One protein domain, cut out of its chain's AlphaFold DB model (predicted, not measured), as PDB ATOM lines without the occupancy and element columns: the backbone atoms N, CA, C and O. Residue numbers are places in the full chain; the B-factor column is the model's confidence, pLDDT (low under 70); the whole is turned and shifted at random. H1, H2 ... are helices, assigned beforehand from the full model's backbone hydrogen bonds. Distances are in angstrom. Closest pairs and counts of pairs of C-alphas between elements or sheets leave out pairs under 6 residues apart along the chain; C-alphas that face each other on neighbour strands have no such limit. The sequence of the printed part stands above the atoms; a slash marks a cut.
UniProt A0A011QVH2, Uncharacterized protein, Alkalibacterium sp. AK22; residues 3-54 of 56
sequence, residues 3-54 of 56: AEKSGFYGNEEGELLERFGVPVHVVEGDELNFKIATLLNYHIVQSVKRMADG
ATOM      1  N   ALA A   3     143.211 146.811 142.572       65.00
ATOM      2  CA  ALA A   3     143.277 145.649 141.686       65.00
ATOM      3  C   ALA A   3     143.646 146.031 140.237       65.00
ATOM      4  O   ALA A   3     144.609 145.490 139.698       65.00
ATOM      5  N   GLU A   4     142.971 147.032 139.658       68.06
ATOM      6  CA  GLU A   4     143.229 147.536 138.296       68.06
ATOM      7  C   GLU A   4     144.623 148.160 138.163       68.06
ATOM      8  O   GLU A   4     145.296 147.962 137.157       68.06
ATOM      9  N   LYS A   5     145.089 148.878 139.195       77.56
ATOM     10  CA  LYS A   5     146.433 149.480 139.211       77.56
ATOM     11  C   LYS A   5     147.540 148.429 139.259       77.56
ATOM     12  O   LYS A   5     148.599 148.631 138.679       77.56
ATOM     13  N   SER A   6     147.281 147.313 139.940       80.38
ATOM     14  CA  SER A   6     148.208 146.183 140.045       80.38
ATOM     15  C   SER A   6     148.100 145.163 138.907       80.38
ATOM     16  O   SER A   6     148.861 144.201 138.901       80.38
ATOM     17  N   GLY A   7     147.146 145.331 137.983       81.19
ATOM     18  CA  GLY A   7     146.902 144.380 136.893       81.19
ATOM     19  C   GLY A   7     146.493 142.981 137.362       81.19
ATOM     20  O   GLY A   7     146.764 142.002 136.674       81.19
ATOM     21  N   PHE A   8     145.889 142.863 138.545       84.56
ATOM     22  CA  PHE A   8     145.558 141.563 139.116       84.56
ATOM     23  C   PHE A   8     144.167 141.102 138.733       84.56
ATOM     24  O   PHE A   8     143.173 141.772 139.017       84.56
ATOM     25  N   TYR A   9     144.142 139.903 138.172       82.56
ATOM     26  CA  TYR A   9     142.954 139.148 137.828       82.56
ATOM     27  C   TYR A   9     143.076 137.801 138.532       82.56
ATOM     28  O   TYR A   9     143.794 136.926 138.057       82.56
ATOM     29  N   GLY A  10     142.451 137.684 139.704       83.00
ATOM     30  CA  GLY A  10     142.429 136.428 140.448       83.00
ATOM     31  C   GLY A  10     141.506 135.416 139.772       83.00
ATOM     32  O   GLY A  10     140.436 135.797 139.288       83.00
ATOM     33  N   ASN A  11     141.912 134.149 139.734       86.88
ATOM     34  CA  ASN A  11     141.118 133.067 139.145       86.88
ATOM     35  C   ASN A  11     140.208 132.371 140.165       86.88
ATOM     36  O   ASN A  11     139.135 131.896 139.794       86.88
ATOM     37  N   GLU A  12     140.628 132.325 141.431       88.06
ATOM     38  CA  GLU A  12     139.919 131.683 142.541       88.06
ATOM     39  C   GLU A  12     139.990 132.551 143.806       88.06
ATOM     40  O   GLU A  12     140.856 133.417 143.954       88.06
ATOM     41  N   GLU A  13     139.076 132.324 144.750       91.38
ATOM     42  CA  GLU A  13     138.979 133.092 145.993       91.38
ATOM     43  C   GLU A  13     140.224 132.936 146.884       91.38
ATOM     44  O   GLU A  13     140.573 133.862 147.620       91.38
ATOM     45  N   GLY A  14     140.917 131.794 146.794       91.50
ATOM     46  CA  GLY A  14     142.163 131.537 147.520       91.50
ATOM     47  C   GLY A  14     143.255 132.558 147.191       91.50
ATOM     48  O   GLY A  14     143.830 133.146 148.104       91.50
ATOM     49  N   GLU A  15     143.453 132.866 145.907       91.31
ATOM     50  CA  GLU A  15     144.462 133.831 145.440       91.31
ATOM     51  C   GLU A  15     144.219 135.240 146.013       91.31
ATOM     52  O   GLU A  15     145.153 135.996 146.302       91.31
ATOM     53  N   LEU A  16     142.946 135.613 146.203       90.06
ATOM     54  CA  LEU A  16     142.579 136.887 146.815       90.06
ATOM     55  C   LEU A  16     142.984 136.925 148.295       90.06
ATOM     56  O   LEU A  16     143.551 137.919 148.750       90.06
ATOM     57  N   LEU A  17     142.702 135.853 149.040       91.81
ATOM     58  CA  LEU A  17     143.043 135.739 150.459       91.81
ATOM     59  C   LEU A  17     144.558 135.748 150.682       91.81
ATOM     60  O   LEU A  17     145.037 136.499 151.535       91.81
ATOM     61  N   GLU A  18     145.309 135.006 149.867       91.19
ATOM     62  CA  GLU A  18     146.776 135.008 149.892       91.19
ATOM     63  C   GLU A  18     147.330 136.421 149.698       91.19
ATOM     64  O   GLU A  18     148.202 136.873 150.443       91.19
ATOM     65  N   ARG A  19     146.767 137.168 148.742       88.81
ATOM     66  CA  ARG A  19     147.162 138.552 148.481       88.81
ATOM     67  C   ARG A  19     146.863 139.494 149.650       88.81
ATOM     68  O   ARG A  19     147.616 140.443 149.876       88.81
ATOM     69  N   PHE A  20     145.787 139.251 150.393       90.25
ATOM     70  CA  PHE A  20     145.481 139.982 151.625       90.25
ATOM     71  C   PHE A  20     146.344 139.551 152.822       90.25
ATOM     72  O   PHE A  20     146.161 140.076 153.920       90.25
ATOM     73  N   GLY A  21     147.292 138.627 152.629       93.44
ATOM     74  CA  GLY A  21     148.133 138.092 153.698       93.44
ATOM     75  C   GLY A  21     147.376 137.164 154.648       93.44
ATOM     76  O   GLY A  21     147.849 136.906 155.755       93.44
ATOM     77  N   VAL A  22     146.198 136.678 154.245       95.94
ATOM     78  CA  VAL A  22     145.427 135.696 155.006       95.94
ATOM     79  C   VAL A  22     145.995 134.306 154.703       95.94
ATOM     80  O   VAL A  22     146.191 133.979 153.532       95.94
ATOM     81  N   PRO A  23     146.273 133.471 155.721       95.25
ATOM     82  CA  PRO A  23     146.784 132.126 155.487       95.25
ATOM     83  C   PRO A  23     145.738 131.267 154.769       95.25
ATOM     84  O   PRO A  23     144.604 131.134 155.231       95.25
ATOM     85  N   VAL A  24     146.145 130.656 153.658       95.56
ATOM     86  CA  VAL A  24     145.368 129.649 152.933       95.56
ATOM     87  C   VAL A  24     145.968 128.272 153.205       95.56
ATOM     88  O   VAL A  24     147.187 128.100 153.243       95.56
ATOM     89  N   HIS A  25     145.101 127.288 153.427       95.38
ATOM     90  CA  HIS A  25     145.487 125.905 153.683       95.38
ATOM     91  C   HIS A  25     145.008 125.021 152.537       95.38
ATOM     92  O   HIS A  25     143.827 125.032 152.194       95.38
ATOM     93  N   VAL A  26     145.923 124.239 151.969       94.12
ATOM     94  CA  VAL A  26     145.607 123.254 150.932       94.12
ATOM     95  C   VAL A  26     145.266 121.925 151.597       94.12
ATOM     96  O   VAL A  26     145.997 121.456 152.469       94.12
ATOM     97  N   VAL A  27     144.157 121.324 151.175       96.38
ATOM     98  CA  VAL A  27     143.728 119.980 151.577       96.38
ATOM     99  C   VAL A  27     143.811 119.072 150.355       96.38
ATOM    100  O   VAL A  27     143.572 119.521 149.235       96.38
ATOM    101  N   GLU A  28     144.177 117.809 150.567       97.62
ATOM    102  CA  GLU A  28     144.240 116.820 149.493       97.62
ATOM    103  C   GLU A  28     142.871 116.660 148.813       97.62
ATOM    104  O   GLU A  28     141.838 116.538 149.477       97.62
ATOM    105  N   GLY A  29     142.875 116.732 147.481       96.81
ATOM    106  CA  GLY A  29     141.678 116.622 146.653       96.81
ATOM    107  C   GLY A  29     141.362 115.183 146.249       96.81
ATOM    108  O   GLY A  29     142.129 114.260 146.505       96.81
ATOM    109  N   ASP A  30     140.234 115.009 145.564       95.44
ATOM    110  CA  ASP A  30     139.821 113.739 144.959       95.44
ATOM    111  C   ASP A  30     140.036 113.803 143.438       95.44
ATOM    112  O   ASP A  30     139.646 114.786 142.799       95.44
ATOM    113  N   GLU A  31     140.626 112.763 142.842       92.19
ATOM    114  CA  GLU A  31     140.834 112.669 141.390       92.19
ATOM    115  C   GLU A  31     139.519 112.726 140.597       92.19
ATOM    116  O   GLU A  31     139.506 113.169 139.447       92.19
ATOM    117  N   LEU A  32     138.398 112.317 141.201       91.12
ATOM    118  CA  LEU A  32     137.064 112.406 140.607       91.12
ATOM    119  C   LEU A  32     136.448 113.811 140.713       91.12
ATOM    120  O   LEU A  32     135.450 114.082 140.044       91.12
ATOM    121  N   ASN A  33     137.044 114.729 141.485       93.94
ATOM    122  CA  ASN A  33     136.600 116.120 141.632       93.94
ATOM    123  C   ASN A  33     137.259 117.067 140.609       93.94
ATOM    124  O   ASN A  33     137.682 118.179 140.925       93.94
ATOM    125  N   PHE A  34     137.379 116.631 139.357       95.00
ATOM    126  CA  PHE A  34     137.917 117.463 138.285       95.00
ATOM    127  C   PHE A  34     136.844 118.382 137.682       95.00
ATOM    128  O   PHE A  34     135.667 118.032 137.555       95.00
ATOM    129  N   LYS A  35     137.261 119.564 137.218       95.31
ATOM    130  CA  LYS A  35     136.383 120.494 136.499       95.31
ATOM    131  C   LYS A  35     136.022 119.947 135.117       95.31
ATOM    132  O   LYS A  35     136.892 119.575 134.329       95.31
ATOM    133  N   ILE A  36     134.738 119.993 134.764       96.88
ATOM    134  CA  ILE A  36     134.287 119.730 133.392       96.88
ATOM    135  C   ILE A  36     134.496 120.999 132.563       96.88
ATOM    136  O   ILE A  36     133.644 121.883 132.540       96.88
ATOM    137  N   ALA A  37     135.644 121.097 131.895       96.75
ATOM    138  CA  ALA A  37     135.985 122.243 131.046       96.75
ATOM    139  C   ALA A  37     136.069 121.887 129.552       96.75
ATOM    140  O   ALA A  37     136.119 122.772 128.703       96.75
ATOM    141  N   THR A  38     136.079 120.594 129.218       98.06
ATOM    142  CA  THR A  38     136.219 120.101 127.842       98.06
ATOM    143  C   THR A  38     135.167 119.045 127.506       98.06
ATOM    144  O   THR A  38     134.593 118.403 128.390       98.06
ATOM    145  N   LEU A  39     134.958 118.803 126.207       97.94
ATOM    146  CA  LEU A  39     134.121 117.694 125.731       97.94
ATOM    147  C   LEU A  39     134.647 116.331 126.202       97.94
ATOM    148  O   LEU A  39     133.859 115.440 126.513       97.94
ATOM    149  N   LEU A  40     135.968 116.176 126.316       96.25
ATOM    150  CA  LEU A  40     136.567 114.961 126.859       96.25
ATOM    151  C   LEU A  40     136.138 114.739 128.317       96.25
ATOM    152  O   LEU A  40     135.669 113.650 128.645       96.25
ATOM    153  N   ASN A  41     136.216 115.771 129.168       96.50
ATOM    154  CA  ASN A  41     135.752 115.684 130.558       96.50
ATOM    155  C   ASN A  41     134.274 115.281 130.630       96.50
ATOM    156  O   ASN A  41     133.901 114.435 131.440       96.50
ATOM    157  N   TYR A  42     133.443 115.838 129.747       96.69
ATOM    158  CA  TYR A  42     132.031 115.479 129.669       96.69
ATOM    159  C   TYR A  42     131.828 113.992 129.340       96.69
ATOM    160  O   TYR A  42     131.055 113.308 130.013       96.69
ATOM    161  N   HIS A  43     132.541 113.460 128.344       96.50
ATOM    162  CA  HIS A  43     132.443 112.045 127.980       96.50
ATOM    163  C   HIS A  43     132.926 111.107 129.091       96.50
ATOM    164  O   HIS A  43     132.301 110.068 129.309       96.50
ATOM    165  N   ILE A  44     133.979 111.486 129.822       95.00
ATOM    166  CA  ILE A  44     134.466 110.735 130.985       95.00
ATOM    167  C   ILE A  44     133.372 110.653 132.056       95.00
ATOM    168  O   ILE A  44     133.011 109.550 132.464       95.00
ATOM    169  N   VAL A  45     132.768 111.784 132.440       96.00
ATOM    170  CA  VAL A  45     131.689 111.817 133.447       96.00
ATOM    171  C   VAL A  45     130.489 110.970 133.021       96.00
ATOM    172  O   VAL A  45     129.937 110.228 133.832       96.00
ATOM    173  N   GLN A  46     130.101 111.020 131.744       95.50
ATOM    174  CA  GLN A  46     129.012 110.188 131.221       95.50
ATOM    175  C   GLN A  46     129.318 108.690 131.330       95.50
ATOM    176  O   GLN A  46     128.435 107.906 131.676       95.50
ATOM    177  N   SER A  47     130.555 108.280 131.048       93.50
ATOM    178  CA  SER A  47     130.970 106.883 131.189       93.50
ATOM    179  C   SER A  47     130.980 106.443 132.649       93.50
ATOM    180  O   SER A  47     130.350 105.436 132.959       93.50
ATOM    181  N   VAL A  48     131.584 107.226 133.548       92.69
ATOM    182  CA  VAL A  48     131.589 106.944 134.995       92.69
ATOM    183  C   VAL A  48     130.159 106.813 135.529       92.69
ATOM    184  O   VAL A  48     129.843 105.851 136.225       92.69
ATOM    185  N   LYS A  49     129.258 107.719 135.129       92.94
ATOM    186  CA  LYS A  49     127.848 107.672 135.529       92.94
ATOM    187  C   LYS A  49     127.128 106.419 135.027       92.94
ATOM    188  O   LYS A  49     126.419 105.787 135.797       92.94
ATOM    189  N   ARG A  50     127.328 106.016 133.766       94.19
ATOM    190  CA  ARG A  50     126.736 104.774 133.232       94.19
ATOM    191  C   ARG A  50     127.212 103.533 133.985       94.19
ATOM    192  O   ARG A  50     126.401 102.646 134.233       94.19
ATOM    193  N   MET A  51     128.495 103.482 134.346       91.06
ATOM    194  CA  MET A  51     129.046 102.386 135.145       91.06
ATOM    195  C   MET A  51     128.415 102.345 136.541       91.06
ATOM    196  O   MET A  51     127.990 101.281 136.979       91.06
ATOM    197  N   ALA A  52     128.292 103.501 137.201       90.44
ATOM    198  CA  ALA A  52     127.647 103.616 138.509       90.44
ATOM    199  C   ALA A  52     126.150 103.244 138.472       90.44
ATOM    200  O   ALA A  52     125.651 102.612 139.397       90.44
ATOM    201  N   ASP A  53     125.453 103.578 137.382       94.69
ATOM    202  CA  ASP A  53     124.037 103.254 137.163       94.69
ATOM    203  C   ASP A  53     123.805 101.785 136.730       94.69
ATOM    204  O   ASP A  53     122.661 101.396 136.485       94.69
ATOM    205  N   GLY A  54     124.860 100.974 136.573       88.88
ATOM    206  CA  GLY A  54     124.760  99.579 136.124       88.88
ATOM    207  C   GLY A  54     124.334  99.414 134.658       88.88
ATOM    208  O   GLY A  54     123.710  98.416 134.308       88.88
TER     209      GLY A  54
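What this domain is: This is residues 3 to 54 of the 56 residues of an uncharacterized protein of Alkalibacterium sp. AK22 (UniProt A0A011QVH2). An extended, open chain with a short helix, H1, toward one end of its length and a longer helix, H2, at the other, joined by a long arching stretch, residues 20 to 38. The lead-in, residues 3 to 12, lies at the same end as H1. The printed part has 52 residues with two named helices, H1 then H2, and no named strand; the class is all helix, though under half of the residues are in named elements. The radius of gyration of the C-alphas is 17.2 A, and they span 52 by 24 by 11 A.

Where its parts are: H1, residues 13 to 19, begins at C-alpha 13 (138.979, 133.092, 145.993) and is 10.1 A long. H2, residues 39 to 52, is 20.1 A long and ends at C-alpha 52 (127.647, 103.616, 138.509).

How they stand to each other: H1 and H2 are apart, with no C-alpha of one within 8 A of the other. Their link of 19 residues is long. In H1 and H2 every O i to N i+4 pair is within hydrogen-bond range.

The domain as a whole: The C-alphas of Lys 5 and Gly 54, the two farthest apart, are 54.5 A apart. Residues 37 to 43 and 49 to 54 stand free. The printed part has no cut. Residues 3 to 4 have pLDDT under 70.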